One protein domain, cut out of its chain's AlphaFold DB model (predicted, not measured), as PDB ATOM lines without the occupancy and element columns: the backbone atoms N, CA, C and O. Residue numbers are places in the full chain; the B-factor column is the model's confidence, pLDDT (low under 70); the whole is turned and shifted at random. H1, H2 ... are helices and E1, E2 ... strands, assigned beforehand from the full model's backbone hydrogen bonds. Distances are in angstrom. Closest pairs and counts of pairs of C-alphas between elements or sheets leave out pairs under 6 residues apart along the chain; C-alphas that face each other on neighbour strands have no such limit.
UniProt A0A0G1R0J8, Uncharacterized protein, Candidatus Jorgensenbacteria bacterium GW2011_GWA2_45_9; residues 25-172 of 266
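AT A GLANCE: This is residues 25 to 172 of the 266 residues of an uncharacterized protein of Candidatus Jorgensenbacteria bacterium GW2011_GWA2_45_9 (UniProt A0A0G1R0J8). One long helix, H1, sticks out with its residues 25 to 40 like a handle, while its later residues pack on two twisted sheets that lie partly face to face, their strands crossed at 44 degrees. The printed part has 148 residues, with one named helix followed by eight named strands; sheets E1 E2 E3 E4 E5 and E6 E7 E8, in those orders, are antiparallel meanders, each strand neighbour to the one before. The class is mixed; the whole is loose, with a radius of gyration of the C-alphas of 20.3 A and spans of 74 by 35 by 20 A.

IN THESE COORDINATES: Find C-alpha 25 at (71.994, -9.444, -34.473), where H1, residues 25 to 69, begins; it runs 65.5 A to C-alpha 69 at (34.070, 19.655, 10.301). Next come E1, 70 to 73, E2, 83 to 88, E3, 96 to 101, E4, 104 to 110, and E5, 116 to 120. Then E6, 126 to 136, runs 28.9 A, E7, 144 to 153, 29.2 A, and E8, 163 to 171, 26.4 A, ending at (34.399, 9.341, 13.833).

HOW THE PARTS SIT: Look first between E3 and E4, where N 97 and O 108 are 2.8 A apart, within hydrogen-bond range. Across the sandwich, E4 and E6 touch, the closest C-alphas being Ile 104 and Val 128, 5.7 A apart. E6 bends by 57 degrees at residue 129; N 134 of E6 and O 146 of E7 are within hydrogen-bond range at 2.8 A, and so are N 147 of E7 and O 168 of E8 at 2.9 A. H1 is on this sheet at a height of 9.8 A, along its strands, and touches E7, with C-alphas 48 and 153 closest at 5.9 A. In H1, every O i to N i+4 pair is within hydrogen-bond range.

THE WHOLE: C-alphas 25 and 140 are farthest apart, at 75.7 A. The printed part has no cut and no long link. Look for pLDDT under 70 at residue 91 and residues 139 to 142.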
ATOM      1  N   PHE A  25      72.815 -10.650 -34.457       95.38
ATOM      2  CA  PHE A  25      71.994  -9.444 -34.473       95.38
ATOM      3  C   PHE A  25      70.521  -9.764 -34.210       95.38
ATOM      4  O   PHE A  25      69.902  -9.099 -33.383       95.38
ATOM      5  N   ALA A  26      69.973 -10.809 -34.834       95.62
ATOM      6  CA  ALA A  26      68.586 -11.219 -34.630       95.62
ATOM      7  C   ALA A  26      68.314 -11.617 -33.172       95.62
ATOM      8  O   ALA A  26      67.350 -11.139 -32.575       95.62
ATOM      9  N   VAL A  27      69.187 -12.431 -32.568       96.06
ATOM     10  CA  VAL A  27      69.056 -12.830 -31.154       96.06
ATOM     11  C   VAL A  27      69.150 -11.612 -30.230       96.06
ATOM     12  O   VAL A  27      68.327 -11.448 -29.328       96.06
ATOM     13  N   SER A  28      70.108 -10.722 -30.488       96.00
ATOM     14  CA  SER A  28      70.311  -9.510 -29.685       96.00
ATOM     15  C   SER A  28      69.132  -8.537 -29.806       96.00
ATOM     16  O   SER A  28      68.688  -7.976 -28.805       96.00
ATOM     17  N   ALA A  29      68.573  -8.372 -31.007       95.81
ATOM     18  CA  ALA A  29      67.421  -7.510 -31.258       95.81
ATOM     19  C   ALA A  29      66.164  -8.013 -30.534       95.81
ATOM     20  O   ALA A  29      65.484  -7.229 -29.874       95.81
ATOM     21  N   VAL A  30      65.882  -9.321 -30.584       96.75
ATOM     22  CA  VAL A  30      64.747  -9.922 -29.860       96.75
ATOM     23  C   VAL A  30      64.893  -9.732 -28.352       96.75
ATOM     24  O   VAL A  30      63.925  -9.382 -27.672       96.75
ATOM     25  N   PHE A  31      66.104  -9.912 -27.822       97.00
ATOM     26  CA  PHE A  31      66.380  -9.709 -26.404       97.00
ATOM     27  C   PHE A  31      66.140  -8.253 -25.971       97.00
ATOM     28  O   PHE A  31      65.442  -8.010 -24.985       97.00
ATOM     29  N   LEU A  32      66.631  -7.280 -26.743       96.50
ATOM     30  CA  LEU A  32      66.426  -5.855 -26.463       96.50
ATOM     31  C   LEU A  32      64.948  -5.452 -26.527       96.50
ATOM     32  O   LEU A  32      64.463  -4.761 -25.631       96.50
ATOM     33  N   VAL A  33      64.209  -5.921 -27.538       96.50
ATOM     34  CA  VAL A  33      62.762  -5.671 -27.657       96.50
ATOM     35  C   VAL A  33      62.000  -6.289 -26.482       96.50
ATOM     36  O   VAL A  33      61.065  -5.676 -25.963       96.50
ATOM     37  N   SER A  34      62.419  -7.468 -26.018       95.31
ATOM     38  CA  SER A  34      61.814  -8.134 -24.861       95.31
ATOM     39  C   SER A  34      62.003  -7.320 -23.583       95.31
ATOM     40  O   SER A  34      61.031  -7.069 -22.872       95.31
ATOM     41  N   ILE A  35      63.221  -6.834 -23.320       95.88
ATOM     42  CA  ILE A  35      63.497  -5.966 -22.166       95.88
ATOM     43  C   ILE A  35      62.687  -4.677 -22.261       95.88
ATOM     44  O   ILE A  35      62.020  -4.317 -21.295       95.88
ATOM     45  N   LEU A  36      62.697  -4.005 -23.416       94.94
ATOM     46  CA  LEU A  36      61.936  -2.772 -23.609       94.94
ATOM     47  C   LEU A  36      60.445  -2.995 -23.341       94.94
ATOM     48  O   LEU A  36      59.808  -2.199 -22.658       94.94
ATOM     49  N   THR A  37      59.896  -4.111 -23.817       92.50
ATOM     50  CA  THR A  37      58.493  -4.471 -23.590       92.50
ATOM     51  C   THR A  37      58.189  -4.659 -22.105       92.50
ATOM     52  O   THR A  37      57.168  -4.166 -21.625       92.50
ATOM     53  N   VAL A  38      59.065  -5.340 -21.363       92.62
ATOM     54  CA  VAL A  38      58.909  -5.543 -19.914       92.62
ATOM     55  C   VAL A  38      59.033  -4.221 -19.159       92.62
ATOM     56  O   VAL A  38      58.182  -3.920 -18.324       92.62
ATOM     57  N   VAL A  39      60.039  -3.403 -19.471       93.62
ATOM     58  CA  VAL A  39      60.261  -2.107 -18.812       93.62
ATOM     59  C   VAL A  39      59.070  -1.178 -19.029       93.62
ATOM     60  O   VAL A  39      58.551  -0.637 -18.056       93.62
ATOM     61  N   THR A  40      58.576  -1.050 -20.262       91.31
ATOM     62  CA  THR A  40      57.403  -0.217 -20.564       91.31
ATOM     63  C   THR A  40      56.157  -0.715 -19.835       91.31
ATOM     64  O   THR A  40      55.407   0.084 -19.284       91.31
ATOM     65  N   GLN A  41      55.938  -2.033 -19.764       89.50
ATOM     66  CA  GLN A  41      54.807  -2.594 -19.015       89.50
ATOM     67  C   GLN A  41      54.899  -2.289 -17.518       89.50
ATOM     68  O   GLN A  41      53.904  -1.903 -16.905       89.50
ATOM     69  N   VAL A  42      56.088  -2.426 -16.929       91.25
ATOM     70  CA  VAL A  42      56.310  -2.095 -15.518       91.25
ATOM     71  C   VAL A  42      56.084  -0.605 -15.281       91.25
ATOM     72  O   VAL A  42      55.367  -0.254 -14.350       91.25
ATOM     73  N   GLN A  43      56.629   0.266 -16.130       92.12
ATOM     74  CA  GLN A  43      56.448   1.715 -16.017       92.12
ATOM     75  C   GLN A  43      54.973   2.115 -16.082       92.12
ATOM     76  O   GLN A  43      54.506   2.832 -15.201       92.12
ATOM     77  N   LEU A  44      54.220   1.602 -17.060       89.50
ATOM     78  CA  LEU A  44      52.790   1.891 -17.194       89.50
ATOM     79  C   LEU A  44      51.997   1.467 -15.953       89.50
ATOM     80  O   LEU A  44      51.159   2.225 -15.472       89.50
ATOM     81  N   LYS A  45      52.304   0.291 -15.397       91.25
ATOM     82  CA  LYS A  45      51.670  -0.199 -14.170       91.25
ATOM     83  C   LYS A  45      52.021   0.650 -12.945       91.25
ATOM     84  O   LYS A  45      51.185   0.832 -12.067       91.25
ATOM     85  N   GLN A  46      53.252   1.152 -12.858       93.00
ATOM     86  CA  GLN A  46      53.660   2.038 -11.762       93.00
ATOM     87  C   GLN A  46      52.955   3.394 -11.841       93.00
ATOM     88  O   GLN A  46      52.503   3.897 -10.815       93.00
ATOM     89  N   VAL A  47      52.807   3.953 -13.046       92.75
ATOM     90  CA  VAL A  47      52.067   5.203 -13.259       92.75
ATOM     91  C   VAL A  47      50.602   5.039 -12.851       92.75
ATOM     92  O   VAL A  47      50.117   5.834 -12.051       92.75
ATOM     93  N   SER A  48      49.921   3.982 -13.309       94.50
ATOM     94  CA  SER A  48      48.513   3.761 -12.953       94.50
ATOM     95  C   SER A  48      48.308   3.503 -11.458       94.50
ATOM     96  O   SER A  48      47.373   4.030 -10.861       94.50
ATOM     97  N   LEU A  49      49.214   2.757 -10.815       94.44
ATOM     98  CA  LEU A  49      49.206   2.566  -9.361       94.44
ATOM     99  C   LEU A  49      49.380   3.878  -8.590       94.44
ATOM    100  O   LEU A  49      48.688   4.090  -7.593       94.44
ATOM    101  N   SER A  50      50.318   4.726  -9.016       94.75
ATOM    102  CA  SER A  50      50.576   6.013  -8.369       94.75
ATOM    103  C   SER A  50      49.365   6.934  -8.473       94.75
ATOM    104  O   SER A  50      48.961   7.509  -7.465       94.75
ATOM    105  N   GLU A  51      48.759   7.018  -9.659       95.12
ATOM    106  CA  GLU A  51      47.584   7.852  -9.920       95.12
ATOM    107  C   GLU A  51      46.396   7.447  -9.038       95.12
ATOM    108  O   GLU A  51      45.870   8.259  -8.275       95.12
ATOM    109  N   VAL A  52      46.032   6.158  -9.052       96.31
ATOM    110  CA  VAL A  52      44.915   5.641  -8.244       96.31
ATOM    111  C   VAL A  52      45.155   5.887  -6.751       96.31
ATOM    112  O   VAL A  52      44.246   6.319  -6.044       96.31
ATOM    113  N   ASN A  53      46.376   5.664  -6.251       95.50
ATOM    114  CA  ASN A  53      46.698   5.894  -4.840       95.50
ATOM    115  C   ASN A  53      46.645   7.380  -4.450       95.50
ATOM    116  O   ASN A  53      46.198   7.705  -3.344       95.50
ATOM    117  N   GLN A  54      47.102   8.278  -5.326       95.44
ATOM    118  CA  GLN A  54      47.070   9.719  -5.086       95.44
ATOM    119  C   GLN A  54      45.629  10.218  -4.978       95.44
ATOM    120  O   GLN A  54      45.293  10.908  -4.011       95.44
ATOM    121  N   GLN A  55      44.761   9.811  -5.905       95.44
ATOM    122  CA  GLN A  55      43.347  10.189  -5.871       95.44
ATOM    123  C   GLN A  55      42.613   9.588  -4.678       95.44
ATOM    124  O   GLN A  55      41.877  10.293  -3.990       95.44
ATOM    125  N   LEU A  56      42.871   8.318  -4.361       95.12
ATOM    126  CA  LEU A  56      42.282   7.662  -3.196       95.12
ATOM    127  C   LEU A  56      42.637   8.390  -1.890       95.12
ATOM    128  O   LEU A  56      41.773   8.592  -1.037       95.12
ATOM    129  N   SER A  57      43.894   8.821  -1.756       94.94
ATOM    130  CA  SER A  57      44.370   9.574  -0.588       94.94
ATOM    131  C   SER A  57      43.718  10.954  -0.510       94.94
ATOM    132  O   SER A  57      43.178  11.316   0.533       94.94
ATOM    133  N   PHE A  58      43.679  11.694  -1.625       95.69
ATOM    134  CA  PHE A  58      43.037  13.010  -1.692       95.69
ATOM    135  C   PHE A  58      41.546  12.957  -1.329       95.69
ATOM    136  O   PHE A  58      41.063  13.773  -0.533       95.69
ATOM    137  N   VAL A  59      40.814  11.981  -1.874       95.94
ATOM    138  CA  VAL A  59      39.397  11.768  -1.564       95.94
ATOM    139  C   VAL A  59      39.224  11.401  -0.092       95.94
ATOM    140  O   VAL A  59      38.376  11.982   0.583       95.94
ATOM    141  N   SER A  60      40.047  10.487   0.428       94.62
ATOM    142  CA  SER A  60      40.001  10.068   1.832       94.62
ATOM    143  C   SER A  60      40.222  11.233   2.795       94.62
ATOM    144  O   SER A  60      39.438  11.422   3.727       94.62
ATOM    145  N   ASP A  61      41.241  12.057   2.557       95.31
ATOM    146  CA  ASP A  61      41.529  13.228   3.388       95.31
ATOM    147  C   ASP A  61      40.428  14.285   3.283       95.31
ATOM    148  O   ASP A  61      40.048  14.899   4.284       95.31
ATOM    149  N   THR A  62      39.856  14.459   2.090       94.56
ATOM    150  CA  THR A  62      38.730  15.368   1.877       94.56
ATOM    151  C   THR A  62      37.485  14.907   2.629       94.56
ATOM    152  O   THR A  62      36.926  15.698   3.389       94.56
ATOM    153  N   ILE A  63      37.072  13.643   2.489       94.38
ATOM    154  CA  ILE A  63      35.916  13.083   3.211       94.38
ATOM    155  C   ILE A  63      36.159  13.152   4.718       94.38
ATOM    156  O   ILE A  63      35.283  13.600   5.456       94.38
ATOM    157  N   LYS A  64      37.359  12.788   5.187       92.81
ATOM    158  CA  LYS A  64      37.736  12.896   6.601       92.81
ATOM    159  C   LYS A  64      37.568  14.313   7.125       92.81
ATOM    160  O   LYS A  64      36.901  14.499   8.141       92.81
ATOM    161  N   ARG A  65      38.118  15.306   6.426       92.06
ATOM    162  CA  ARG A  65      37.985  16.719   6.794       92.06
ATOM    163  C   ARG A  65      36.522  17.165   6.814       92.06
ATOM    164  O   ARG A  65      36.120  17.846   7.751       92.06
ATOM    165  N   LEU A  66      35.726  16.784   5.815       91.50
ATOM    166  CA  LEU A  66      34.307  17.142   5.742       91.50
ATOM    167  C   LEU A  66      33.505  16.526   6.895       91.50
ATOM    168  O   LEU A  66      32.785  17.242   7.582       91.50
ATOM    169  N   VAL A  67      33.679  15.228   7.163       91.00
ATOM    170  CA  VAL A  67      33.008  14.541   8.278       91.00
ATOM    171  C   VAL A  67      33.418  15.161   9.615       91.00
ATOM    172  O   VAL A  67      32.557  15.416  10.452       91.00
ATOM    173  N   GLN A  68      34.706  15.450   9.816       87.75
ATOM    174  CA  GLN A  68      35.204  16.045  11.060       87.75
ATOM    175  C   GLN A  68      34.712  17.479  11.290       87.75
ATOM    176  O   GLN A  68      34.450  17.830  12.437       87.75
ATOM    177  N   ASN A  69      34.544  18.268  10.227       86.19
ATOM    178  CA  ASN A  69      34.070  19.655  10.301       86.19
ATOM    179  C   ASN A  69      32.540  19.791  10.218       86.19
ATOM    180  O   ASN A  69      32.021  20.902  10.317       86.19
ATOM    181  N   SER A  70      31.815  18.694   9.991       86.56
ATOM    182  CA  SER A  70      30.352  18.715   9.948       86.56
ATOM    183  C   SER A  70      29.756  18.942  11.342       86.56
ATOM    184  O   SER A  70      30.248  18.404  12.338       86.56
ATOM    185  N   SER A  71      28.670  19.711  11.415       83.25
ATOM    186  CA  SER A  71      27.850  19.833  12.626       83.25
ATOM    187  C   SER A  71      27.004  18.569  12.817       83.25
ATOM    188  O   SER A  71      26.915  18.026  13.922       83.25
ATOM    189  N   LEU A  72      26.460  18.032  11.719       84.06
ATOM    190  CA  LEU A  72      25.610  16.842  11.711       84.06
ATOM    191  C   LEU A  72      25.838  15.984  10.460       84.06
ATOM    192  O   LEU A  72      25.939  16.489   9.345       84.06
ATOM    193  N   VAL A  73      25.829  14.661  10.643       88.56
ATOM    194  CA  VAL A  73      25.706  13.694   9.542       88.56
ATOM    195  C   VAL A  73      24.220  13.383   9.351       88.56
ATOM    196  O   VAL A  73      23.619  12.667  10.164       88.56
ATOM    197  N   ASP A  74      23.635  13.944   8.296       88.19
ATOM    198  CA  ASP A  74      22.199  13.920   7.986       88.19
ATOM    199  C   ASP A  74      21.836  12.656   7.193       88.19
ATOM    200  O   ASP A  74      21.424  12.708   6.038       88.19
ATOM    201  N   MET A  75      22.087  11.493   7.798       89.31
ATOM    202  CA  MET A  75      21.822  10.173   7.220       89.31
ATOM    203  C   MET A  75      21.103   9.279   8.231       89.31
ATOM    204  O   MET A  75      21.254   9.444   9.448       89.31
ATOM    205  N   SER A  76      20.375   8.282   7.723       87.88
ATOM    206  CA  SER A  76      19.794   7.217   8.547       87.88
ATOM    207  C   SER A  76      20.889   6.293   9.086       87.88
ATOM    208  O   SER A  76      21.781   5.877   8.348       87.88
ATOM    209  N   SER A  77      20.834   5.975  10.379       88.31
ATOM    210  CA  SER A  77      21.791   5.065  11.021       88.31
ATOM    211  C   SER A  77      21.597   3.623  10.533       88.31
ATOM    212  O   SER A  77      20.468   3.159  10.397       88.31
ATOM    213  N   GLY A  78      22.695   2.913  10.271       87.94
ATOM    214  CA  GLY A  78      22.720   1.504   9.868       87.94
ATOM    215  C   GLY A  78      22.323   1.218   8.416       87.94
ATOM    216  O   GLY A  78      22.341   0.057   8.015       87.94
ATOM    217  N   VAL A  79      21.990   2.242   7.624       92.00
ATOM    218  CA  VAL A  79      21.589   2.099   6.216       92.00
ATOM    219  C   VAL A  79      22.715   2.579   5.304       92.00
ATOM    220  O   VAL A  79      23.231   3.684   5.484       92.00
ATOM    221  N   SER A  80      23.084   1.751   4.323       92.69
ATOM    222  CA  SER A  80      24.046   2.131   3.284       92.69
ATOM    223  C   SER A  80      23.391   3.037   2.241       92.69
ATOM    224  O   SER A  80      22.269   2.787   1.803       92.69
ATOM    225  N   SER A  81      24.098   4.091   1.853       94.56
ATOM    226  CA  SER A  81      23.690   5.123   0.901       94.56
ATOM    227  C   SER A  81      24.827   5.392  -0.083       94.56
ATOM    228  O   SER A  81      25.996   5.336   0.288       94.56
ATOM    229  N   SER A  82      24.499   5.748  -1.323       93.19
ATOM    230  CA  SER A  82      25.467   6.217  -2.329       93.19
ATOM    231  C   SER A  82      25.850   7.692  -2.162       93.19
ATOM    232  O   SER A  82      26.688   8.210  -2.898       93.19
ATOM    233  N   THR A  83      25.205   8.385  -1.224       94.38
ATOM    234  CA  THR A  83      25.408   9.810  -0.970       94.38
ATOM    235  C   THR A  83      25.659  10.033   0.512       94.38
ATOM    236  O   THR A  83      24.850   9.639   1.356       94.38
ATOM    237  N   LEU A  84      26.770  10.699   0.816       94.12
ATOM    238  CA  LEU A  84      27.062  11.255   2.129       94.12
ATOM    239  C   LEU A  84      26.479  12.662   2.201       94.12
ATOM    240  O   LEU A  84      26.879  13.534   1.437       94.12
ATOM    241  N   THR A  85      25.565  12.882   3.135       93.31
ATOM    242  CA  THR A  85      24.923  14.173   3.394       93.31
ATOM    243  C   THR A  85      25.388  14.721   4.738       93.31
ATOM    244  O   THR A  85      25.207  14.106   5.793       93.31
ATOM    245  N   LEU A  86      26.006  15.897   4.705       90.88
ATOM    246  CA  LEU A  86      26.555  16.583   5.870       90.88
ATOM    247  C   LEU A  86      25.891  17.949   6.024       90.88
ATOM    248  O   LEU A  86      25.632  18.627   5.034       90.88
ATOM    249  N   ARG A  87      25.652  18.367   7.264       88.06
ATOM    250  CA  ARG A  87      25.353  19.758   7.628       88.06
ATOM    251  C   ARG A  87      26.645  20.373   8.149       88.06
ATOM    252  O   ARG A  87      27.353  19.729   8.926       88.06
ATOM    253  N   MET A  88      26.990  21.562   7.678       86.38
ATOM    254  CA  MET A  88      28.242  22.238   8.031       86.38
ATOM    255  C   MET A  88      27.949  23.395   8.973       86.38
ATOM    256  O   MET A  88      26.891  23.987   8.861       86.38
ATOM    257  N   ALA A  89      28.914  23.759   9.823       74.62
ATOM    258  CA  ALA A  89      28.771  24.811  10.838       74.62
ATOM    259  C   ALA A  89      28.563  26.248  10.295       74.62
ATOM    260  O   ALA A  89      28.485  27.204  11.063       74.62
ATOM    261  N   SER A  90      28.598  26.451   8.979       75.44
ATOM    262  CA  SER A  90      28.432  27.769   8.369       75.44
ATOM    263  C   SER A  90      27.024  27.877   7.814       75.44
ATOM    264  O   SER A  90      26.674  27.144   6.893       75.44
ATOM    265  N   SER A  91      26.253  28.847   8.303       65.56
ATOM    266  CA  SER A  91      24.882  29.080   7.838       65.56
ATOM    267  C   SER A  91      24.786  29.438   6.354       65.56
ATOM    268  O   SER A  91      23.726  29.255   5.768       65.56
ATOM    269  N   SER A  92      25.868  29.915   5.726       70.69
ATOM    270  CA  SER A  92      25.902  30.165   4.282       70.69
ATOM    271  C   SER A  92      26.079  28.897   3.452       70.69
ATOM    272  O   SER A  92      25.657  28.910   2.307       70.69
ATOM    273  N   VAL A  93      26.644  27.817   4.011       70.88
ATOM    274  CA  VAL A  93      26.868  26.518   3.342       70.88
ATOM    275  C   VAL A  93      26.216  25.413   4.177       70.88
ATOM    276  O   VAL A  93      26.873  24.495   4.664       70.88
ATOM    277  N   ASP A  94      24.903  25.509   4.388       73.19
ATOM    278  CA  ASP A  94      24.151  24.516   5.162       73.19
ATOM    279  C   ASP A  94      23.647  23.374   4.270       73.19
ATOM    280  O   ASP A  94      22.444  23.192   4.081       73.19
ATOM    281  N   ARG A  95      24.605  22.643   3.683       88.50
ATOM    282  CA  ARG A  95      24.572  21.208   3.347       88.50
ATOM    283  C   ARG A  95      25.714  20.900   2.376       88.50
ATOM    284  O   ARG A  95      25.873  21.554   1.352       88.50
ATOM    285  N   THR A  96      26.496  19.868   2.660       92.50
ATOM    286  CA  THR A  96      27.521  19.349   1.746       92.50
ATOM    287  C   THR A  96      27.214  17.899   1.417       92.50
ATOM    288  O   THR A  96      27.012  17.081   2.316       92.50
ATOM    289  N   LEU A  97      27.173  17.578   0.128       94.06
ATOM    290  CA  LEU A  97      26.947  16.237  -0.383       94.06
ATOM    291  C   LEU A  97      28.243  15.697  -0.969       94.06
ATOM    292  O   LEU A  97      28.969  16.414  -1.653       94.06
ATOM    293  N   VAL A  98      28.516  14.418  -0.742       96.00
ATOM    294  CA  VAL A  98      29.512  13.668  -1.507       96.00
ATOM    295  C   VAL A  98      28.800  12.497  -2.159       96.00
ATOM    296  O   VAL A  98      28.169  11.705  -1.462       96.00
ATOM    297  N   TYR A  99      28.866  12.410  -3.482       95.38
ATOM    298  CA  TYR A  99      28.188  11.375  -4.260       95.38
ATOM    299  C   TYR A  99      28.973  11.036  -5.522       95.38
ATOM    300  O   TYR A  99      29.710  11.865  -6.060       95.38
ATOM    301  N   ALA A 100      28.795   9.811  -6.006       93.50
ATOM    302  CA  ALA A 100      29.274   9.410  -7.320       93.50
ATOM    303  C   ALA A 100      28.201   9.712  -8.371       93.50
ATOM    304  O   ALA A 100      27.024   9.404  -8.177       93.50
ATOM    305  N   SER A 101      28.602  10.316  -9.487       91.94
ATOM    306  CA  SER A 101      27.744  10.500 -10.658       91.94
ATOM    307  C   SER A 101      28.509  10.074 -11.901       91.94
ATOM    308  O   SER A 101      29.560  10.632 -12.226       91.94
ATOM    309  N   GLY A 102      28.013   9.035 -12.577       87.31
ATOM    310  CA  GLY A 102      28.785   8.341 -13.604       87.31
ATOM    311  C   GLY A 102      30.049   7.723 -12.999       87.31
ATOM    312  O   GLY A 102      29.962   6.980 -12.028       87.31
ATOM    313  N   SER A 103      31.212   8.054 -13.563       90.69
ATOM    314  CA  SER A 103      32.519   7.539 -13.124       90.69
ATOM    315  C   SER A 103      33.329   8.537 -12.291       90.69
ATOM    316  O   SER A 103      34.515   8.304 -12.069       90.69
ATOM    317  N   ILE A 104      32.735   9.655 -11.863       94.00
ATOM    318  CA  ILE A 104      33.425  10.714 -11.113       94.00
ATOM    319  C   ILE A 104      32.752  10.899  -9.754       94.00
ATOM    320  O   ILE A 104      31.522  10.875  -9.636       94.00
ATOM    321  N   LEU A 105      33.569  11.099  -8.721       95.69
ATOM    322  CA  LEU A 105      33.099  11.464  -7.392       95.69
ATOM    323  C   LEU A 105      33.029  12.985  -7.288       95.69
ATOM    324  O   LEU A 105      33.993  13.677  -7.612       95.69
ATOM    325  N   TYR A 106      31.916  13.506  -6.792       96.19
ATOM    326  CA  TYR A 106      31.698  14.935  -6.614       96.19
ATOM    327  C   TYR A 106      31.508  15.279  -5.142       96.19
ATOM    328  O   TYR A 106      30.920  14.515  -4.379       96.19
ATOM    329  N   SER A 107      31.984  16.461  -4.762       94.88
ATOM    330  CA  SER A 107      31.521  17.180  -3.580       94.88
ATOM    331  C   SER A 107      30.673  18.358  -4.033       94.88
ATOM    332  O   SER A 107      31.156  19.185  -4.809       94.88
ATOM    333  N   GLU A 108      29.451  18.453  -3.540       93.94
ATOM    334  CA  GLU A 108      28.547  19.564  -3.800       93.94
ATOM    335  C   GLU A 108      28.275  20.320  -2.505       93.94
ATOM    336  O   GLU A 108      27.860  19.742  -1.503       93.94
ATOM    337  N   GLU A 109      28.536  21.617  -2.525       91.88
ATOM    338  CA  GLU A 109      28.242  22.535  -1.431       91.88
ATOM    339  C   GLU A 109      26.955  23.285  -1.786       91.88
ATOM    340  O   GLU A 109      26.897  23.957  -2.814       91.88
ATOM    341  N   ILE A 110      25.911  23.127  -0.974       87.88
ATOM    342  CA  ILE A 110      24.620  23.792  -1.152       87.88
ATOM    343  C   ILE A 110      24.552  24.955  -0.171       87.88
ATOM    344  O   ILE A 110      24.655  24.773   1.045       87.88
ATOM    345  N   ASN A 111      24.376  26.156  -0.708       83.69
ATOM    346  CA  ASN A 111      24.211  27.354   0.095       83.69
ATOM    347  C   ASN A 111      22.779  27.467   0.632       83.69
ATOM    348  O   ASN A 111      21.835  26.881   0.096       83.69
ATOM    349  N   SER A 112      22.584  28.283   1.669       74.31
ATOM    350  CA  SER A 112      21.255  28.540   2.248       74.31
ATOM    351  C   SER A 112      20.249  29.165   1.269       74.31
ATOM    352  O   SER A 112      19.048  29.115   1.513       74.31
ATOM    353  N   ASP A 113      20.727  29.765   0.175       77.62
ATOM    354  CA  ASP A 113      19.911  30.322  -0.913       77.62
ATOM    355  C   ASP A 113      19.526  29.283  -1.989       77.62
ATOM    356  O   ASP A 113      18.831  29.611  -2.951       77.62
ATOM    357  N   GLY A 114      19.955  28.026  -1.824       77.88
ATOM    358  CA  GLY A 114      19.713  26.928  -2.757       77.88
ATOM    359  C   GLY A 114      20.680  26.873  -3.942       77.88
ATOM    360  O   GLY A 114      20.543  25.983  -4.781       77.88
ATOM    361  N   THR A 115      21.658  27.780  -4.034       85.00
ATOM    362  CA  THR A 115      22.724  27.678  -5.037       85.00
ATOM    363  C   THR A 115      23.667  26.530  -4.697       85.00
ATOM    364  O   THR A 115      23.982  26.298  -3.530       85.00
ATOM    365  N   THR A 116      24.127  25.804  -5.717       89.69
ATOM    366  CA  THR A 116      25.042  24.675  -5.539       89.69
ATOM    367  C   THR A 116      26.390  24.941  -6.201       89.69
ATOM    368  O   THR A 116      26.477  25.470  -7.311       89.69
ATOM    369  N   ALA A 117      27.464  24.589  -5.499       90.25
ATOM    370  CA  ALA A 117      28.827  24.608  -5.999       90.25
ATOM    371  C   ALA A 117      29.352  23.171  -6.048       90.25
ATOM    372  O   ALA A 117      29.715  22.581  -5.028       90.25
ATOM    373  N   THR A 118      29.382  22.597  -7.248       93.25
ATOM    374  CA  THR A 118      29.853  21.229  -7.474       93.25
ATOM    375  C   THR A 118      31.335  21.224  -7.839       93.25
ATOM    376  O   THR A 118      31.784  21.957  -8.721       93.25
ATOM    377  N   ARG A 119      32.107  20.356  -7.190       93.31
ATOM    378  CA  ARG A 119      33.540  20.157  -7.429       93.31
ATOM    379  C   ARG A 119      33.831  18.671  -7.584       93.31
ATOM    380  O   ARG A 119      33.428  17.874  -6.740       93.31
ATOM    381  N   ALA A 120      34.543  18.306  -8.645       94.56
ATOM    382  CA  ALA A 120      35.024  16.942  -8.826       94.56
ATOM    383  C   ALA A 120      36.133  16.636  -7.805       94.56
ATOM    384  O   ALA A 120      37.047  17.442  -7.613       94.56
ATOM    385  N   LEU A 121      36.023  15.497  -7.125       93.81
ATOM    386  CA  LEU A 121      37.027  14.981  -6.194       93.81
ATOM    387  C   LEU A 121      37.995  14.004  -6.868       93.81
ATOM    388  O   LEU A 121      39.119  13.851  -6.398       93.81
ATOM    389  N   THR A 122      37.558  13.356  -7.945       94.69
ATOM    390  CA  THR A 122      38.390  12.531  -8.825       94.69
ATOM    391  C   THR A 122      38.508  13.190 -10.196       94.69
ATOM    392  O   THR A 122      37.657  14.000 -10.574       94.69
ATOM    393  N   ASP A 123      39.551  12.854 -10.946       92.88
ATOM    394  CA  ASP A 123      39.737  13.331 -12.320       92.88
ATOM    395  C   ASP A 123      39.394  12.246 -13.363       92.88
ATOM    396  O   ASP A 123      38.872  11.185 -13.029       92.88
ATOM    397  N   SER A 124      39.666  12.516 -14.645       92.12
ATOM    398  CA  SER A 124      39.386  11.592 -15.753       92.12
ATOM    399  C   SER A 124      40.349  10.405 -15.877       92.12
ATOM    400  O   SER A 124      40.090   9.503 -16.676       92.12
ATOM    401  N   ASN A 125      41.472  10.413 -15.157       92.81
ATOM    402  CA  ASN A 125      42.464   9.338 -15.155       92.81
ATOM    403  C   ASN A 125      42.011   8.136 -14.327       92.81
ATOM    404  O   ASN A 125      42.585   7.058 -14.470       92.81
ATOM    405  N   VAL A 126      40.987   8.291 -13.485       95.75
ATOM    406  CA  VAL A 126      40.376   7.186 -12.743       95.75
ATOM    407  C   VAL A 126      38.871   7.137 -12.962       95.75
ATOM    408  O   VAL A 126      38.228   8.131 -13.294       95.75
ATOM    409  N   THR A 127      38.305   5.959 -12.751       95.50
ATOM    410  CA  THR A 127      36.869   5.723 -12.694       95.50
ATOM    411  C   THR A 127      36.483   5.324 -11.280       95.50
ATOM    412  O   THR A 127      37.166   4.530 -10.636       95.50
ATOM    413  N   VAL A 128      35.385   5.889 -10.785       95.75
ATOM    414  CA  VAL A 128      34.734   5.443  -9.552       95.75
ATOM    415  C   VAL A 128      33.858   4.247  -9.884       95.75
ATOM    416  O   VAL A 128      32.867   4.392 -10.597       95.75
ATOM    417  N   ASP A 129      34.229   3.078  -9.372       94.69
ATOM    418  CA  ASP A 129      33.498   1.830  -9.611       94.69
ATOM    419  C   ASP A 129      32.438   1.583  -8.533       94.69
ATOM    420  O   ASP A 129      31.365   1.057  -8.815       94.69
ATOM    421  N   ASP A 130      32.741   1.973  -7.292       94.62
ATOM    422  CA  ASP A 130      31.824   1.870  -6.159       94.62
ATOM    423  C   ASP A 130      32.069   3.006  -5.166       94.62
ATOM    424  O   ASP A 130      33.214   3.329  -4.842       94.62
ATOM    425  N   PHE A 131      30.985   3.589  -4.665       95.94
ATOM    426  CA  PHE A 131      31.005   4.515  -3.542       95.94
ATOM    427  C   PHE A 131      29.762   4.284  -2.692       95.94
ATOM    428  O   PHE A 131      28.634   4.535  -3.123       95.94
ATOM    429  N   SER A 132      29.975   3.820  -1.467       95.56
ATOM    430  CA  SER A 132      28.902   3.565  -0.515       95.56
ATOM    431  C   SER A 132      29.282   4.039   0.878       95.56
ATOM    432  O   SER A 132      30.445   4.016   1.282       95.56
ATOM    433  N   VAL A 133      28.293   4.524   1.620       96.50
ATOM    434  CA  VAL A 133      28.477   5.210   2.895       96.50
ATOM    435  C   VAL A 133      27.400   4.762   3.869       96.50
ATOM    436  O   VAL A 133      26.218   4.768   3.548       96.50
ATOM    437  N   THR A 134      27.797   4.398   5.083       94.69
ATOM    438  CA  THR A 134      26.899   4.003   6.169       94.69
ATOM    439  C   THR A 134      27.223   4.807   7.419       94.69
ATOM    440  O   THR A 134      28.371   4.871   7.866       94.69
ATOM    441  N   LYS A 135      26.198   5.410   8.019       92.31
ATOM    442  CA  LYS A 135      26.310   6.064   9.324       92.31
ATOM    443  C   LYS A 135      26.083   5.036  10.426       92.31
ATOM    444  O   LYS A 135      25.092   4.317  10.406       92.31
ATOM    445  N   TYR A 136      26.956   5.017  11.421       89.00
ATOM    446  CA  TYR A 136      26.804   4.240  12.644       89.00
ATOM    447  C   TYR A 136      26.651   5.198  13.819       89.00
ATOM    448  O   TYR A 136      27.543   5.997  14.111       89.00
ATOM    449  N   GLU A 137      25.512   5.140  14.498       83.12
ATOM    450  CA  GLU A 137      25.300   5.881  15.739       83.12
ATOM    451  C   GLU A 137      25.678   5.014  16.937       83.12
ATOM    452  O   GLU A 137      25.184   3.899  17.097       83.12
ATOM    453  N   ASN A 138      26.567   5.530  17.786       70.69
ATOM    454  CA  ASN A 138      26.894   4.894  19.052       70.69
ATOM    455  C   ASN A 138      25.975   5.467  20.152       70.69
ATOM    456  O   ASN A 138      26.000   6.680  20.361       70.69
ATOM    457  N   PRO A 139      25.210   4.644  20.897       57.06
ATOM    458  CA  PRO A 139      24.278   5.096  21.941       57.06
ATOM    459  C   PRO A 139      24.882   5.983  23.044       57.06
ATOM    460  O   PRO A 139      24.152   6.661  23.769       57.06
ATOM    461  N   VAL A 140      26.208   5.950  23.201       52.94
ATOM    462  CA  VAL A 140      26.976   6.701  24.209       52.94
ATOM    463  C   VAL A 140      28.024   7.635  23.589       52.94
ATOM    464  O   VAL A 140      28.855   8.177  24.314       52.94
ATOM    465  N   GLY A 141      28.013   7.842  22.267       61.81
ATOM    466  CA  GLY A 141      29.092   8.560  21.588       61.81
ATOM    467  C   GLY A 141      28.727   9.223  20.264       61.81
ATOM    468  O   GLY A 141      27.566   9.357  19.889       61.81
ATOM    469  N   PHE A 142      29.769   9.671  19.566       69.88
ATOM    470  CA  PHE A 142      29.668  10.349  18.279       69.88
ATOM    471  C   PHE A 142      29.240   9.399  17.155       69.88
ATOM    472  O   PHE A 142      29.482   8.192  17.207       69.88
ATOM    473  N   SER A 143      28.637   9.960  16.105       79.12
ATOM    474  CA  SER A 143      28.380   9.222  14.870       79.12
ATOM    475  C   SER A 143      29.701   8.893  14.171       79.12
ATOM    476  O   SER A 143      30.580   9.750  14.037       79.12
ATOM    477  N   VAL A 144      29.820   7.656  13.704       88.69
ATOM    478  CA  VAL A 144      30.915   7.182  12.859       88.69
ATOM    479  C   VAL A 144      30.379   7.021  11.446       88.69
ATOM    480  O   VAL A 144      29.337   6.405  11.241       88.69
ATOM    481  N   VAL A 145      31.080   7.567  10.462       92.06
ATOM    482  CA  VAL A 145      30.761   7.387   9.045       92.06
ATOM    483  C   VAL A 145      31.711   6.343   8.485       92.06
ATOM    484  O   VAL A 145      32.905   6.604   8.349       92.06
ATOM    485  N   GLY A 146      31.192   5.152   8.204       93.25
ATOM    486  CA  GLY A 146      31.895   4.141   7.422       93.25
ATOM    487  C   GLY A 146      31.661   4.390   5.939       93.25
ATOM    488  O   GLY A 146      30.527   4.652   5.548       93.25
ATOM    489  N   TYR A 147      32.694   4.302   5.111       94.31
ATOM    490  CA  TYR A 147      32.519   4.331   3.662       94.31
ATOM    491  C   TYR A 147      33.441   3.347   2.954       94.31
ATOM    492  O   TYR A 147      34.518   2.997   3.451       94.31
ATOM    493  N   GLN A 148      32.988   2.915   1.785       96.06
ATOM    494  CA  GLN A 148      33.730   2.132   0.820       96.06
ATOM    495  C   GLN A 148      33.858   2.939  -0.470       96.06
ATOM    496  O   GLN A 148      32.896   3.549  -0.930       96.06
ATOM    497  N   LEU A 149      35.065   2.963  -1.023       95.44
ATOM    498  CA  LEU A 149      35.379   3.606  -2.289       95.44
ATOM    499  C   LEU A 149      36.258   2.668  -3.105       95.44
ATOM    500  O   LEU A 149      37.321   2.264  -2.634       95.44
ATOM    501  N   THR A 150      35.834   2.355  -4.321       96.31
ATOM    502  CA  THR A 150      36.617   1.587  -5.290       96.31
ATOM    503  C   THR A 150      36.925   2.460  -6.497       96.31
ATOM    504  O   THR A 150      36.013   3.015  -7.106       96.31
ATOM    505  N   LEU A 151      38.215   2.598  -6.805       95.94
ATOM    506  CA  LEU A 151      38.724   3.348  -7.949       95.94
ATOM    507  C   LEU A 151      39.507   2.427  -8.879       95.94
ATOM    508  O   LEU A 151      40.336   1.639  -8.407       95.94
ATOM    509  N   SER A 152      39.335   2.614 -10.183       95.62
ATOM    510  CA  SER A 152      40.138   1.971 -11.222       95.62
ATOM    511  C   SER A 152      40.829   2.995 -12.112       95.62
ATOM    512  O   SER A 152      40.314   4.082 -12.337       95.62
ATOM    513  N   TYR A 153      42.015   2.675 -12.625       96.44
ATOM    514  CA  TYR A 153      42.686   3.527 -13.609       96.44
ATOM    515  C   TYR A 153      41.952   3.471 -14.956       96.44
ATOM    516  O   TYR A 153      41.725   2.389 -15.496       96.44
ATOM    517  N   ASN A 154      41.619   4.632 -15.522       93.56
ATOM    518  CA  ASN A 154      40.889   4.742 -16.779       93.56
ATOM    519  C   ASN A 154      41.813   4.426 -17.964       93.56
ATOM    520  O   ASN A 154      42.552   5.278 -18.462       93.56
ATOM    521  N   THR A 155      41.800   3.175 -18.415       92.56
ATOM    522  CA  THR A 155      42.626   2.723 -19.534       92.56
ATOM    523  C   THR A 155      41.924   1.654 -20.358       92.56
ATOM    524  O   THR A 155      41.167   0.840 -19.845       92.56
ATOM    525  N   THR A 156      42.225   1.617 -21.654       88.50
ATOM    526  CA  THR A 156      41.820   0.523 -22.551       88.50
ATOM    527  C   THR A 156      42.834  -0.622 -22.570       88.50
ATOM    528  O   THR A 156      42.600  -1.658 -23.191       88.50
ATOM    529  N   ASN A 157      43.984  -0.452 -21.910       88.12
ATOM    530  CA  ASN A 157      45.038  -1.452 -21.856       88.12
ATOM    531  C   ASN A 157      44.921  -2.290 -20.578       88.12
ATOM    532  O   ASN A 157      45.316  -1.840 -19.504       88.12
ATOM    533  N   ALA A 158      44.503  -3.549 -20.720       84.75
ATOM    534  CA  ALA A 158      44.385  -4.505 -19.614       84.75
ATOM    535  C   ALA A 158      45.680  -4.682 -18.790       84.75
ATOM    536  O   ALA A 158      45.643  -5.108 -17.641       84.75
ATOM    537  N   LYS A 159      46.856  -4.361 -19.349       82.81
ATOM    538  CA  LYS A 159      48.138  -4.444 -18.623       82.81
ATOM    539  C   LYS A 159      48.393  -3.259 -17.686       82.81
ATOM    540  O   LYS A 159      49.264  -3.361 -16.822       82.81
ATOM    541  N   SER A 160      47.669  -2.160 -17.874       86.44
ATOM    542  CA  SER A 160      47.745  -0.941 -17.062       86.44
ATOM    543  C   SER A 160      46.543  -0.786 -16.128       86.44
ATOM    544  O   SER A 160      46.545   0.123 -15.298       86.44
ATOM    545  N   GLU A 161      45.538  -1.653 -16.264       89.00
ATOM    546  CA  GLU A 161      44.335  -1.677 -15.439       89.00
ATOM    547  C   GLU A 161      44.697  -2.028 -13.994       89.00
ATOM    548  O   GLU A 161      45.350  -3.036 -13.705       89.00
ATOM    549  N   ILE A 162      44.318  -1.140 -13.083       93.12
ATOM    550  CA  ILE A 162      44.588  -1.255 -11.657       93.12
ATOM    551  C   ILE A 162      43.364  -0.763 -10.919       93.12
ATOM    552  O   ILE A 162      42.965   0.380 -11.111       93.12
ATOM    553  N   THR A 163      42.858  -1.605 -10.024       94.19
ATOM    554  CA  THR A 163      41.732  -1.298  -9.145       94.19
ATOM    555  C   THR A 163      42.195  -1.295  -7.695       94.19
ATOM    556  O   THR A 163      42.963  -2.166  -7.264       94.19
ATOM    557  N   ARG A 164      41.732  -0.316  -6.917       94.69
ATOM    558  CA  ARG A 164      41.951  -0.218  -5.473       94.69
ATOM    559  C   ARG A 164      40.639   0.074  -4.769       94.69
ATOM    560  O   ARG A 164      39.942   1.015  -5.126       94.69
ATOM    561  N   SER A 165      40.372  -0.691  -3.719       93.06
ATOM    562  CA  SER A 165      39.262  -0.441  -2.807       93.06
ATOM    563  C   SER A 165      39.790   0.010  -1.452       93.06
ATOM    564  O   SER A 165      40.719  -0.585  -0.903       93.06
ATOM    565  N   LEU A 166      39.170   1.048  -0.905       92.19
ATOM    566  CA  LEU A 166      39.354   1.525   0.455       92.19
ATOM    567  C   LEU A 166      38.044   1.335   1.205       92.19
ATOM    568  O   LEU A 166      37.007   1.810   0.757       92.19
ATOM    569  N   GLN A 167      38.112   0.698   2.367       93.88
ATOM    570  CA  GLN A 167      37.018   0.665   3.325       93.88
ATOM    571  C   GLN A 167      37.540   1.217   4.646       93.88
ATOM    572  O   GLN A 167      38.513   0.705   5.199       93.88
ATOM    573  N   THR A 168      36.935   2.296   5.128       92.44
ATOM    574  CA  THR A 168      37.386   2.982   6.342       92.44
ATOM    575  C   THR A 168      36.210   3.593   7.089       92.44
ATOM    576  O   THR A 168      35.089   3.646   6.585       92.44
ATOM    577  N   ALA A 169      36.465   4.033   8.316       90.00
ATOM    578  CA  ALA A 169      35.479   4.650   9.180       90.00
ATOM    579  C   ALA A 169      36.061   5.896   9.851       90.00
ATOM    580  O   ALA A 169      37.170   5.873  10.387       90.00
ATOM    581  N   ILE A 170      35.300   6.987   9.832       87.50
ATOM    582  CA  ILE A 170      35.687   8.278  10.405       87.50
ATOM    583  C   ILE A 170      34.696   8.630  11.511       87.50
ATOM    584  O   ILE A 170      33.503   8.790  11.261       87.50
ATOM    585  N   GLY A 171      35.186   8.772  12.740       83.38
ATOM    586  CA  GLY A 171      34.399   9.341  13.833       83.38
ATOM    587  C   GLY A 171      34.324  10.862  13.727       83.38
ATOM    588  O   GLY A 171      35.334  11.515  13.448       83.38
ATOM    589  N   ARG A 172      33.149  11.442  13.994       79.12
ATOM    590  CA  ARG A 172      33.036  12.887  14.236       79.12
ATOM    591  C   ARG A 172      33.618  13.194  15.621       79.12
ATOM    592  O   ARG A 172      33.262  12.521  16.579       79.12
TER     593      ARG A 172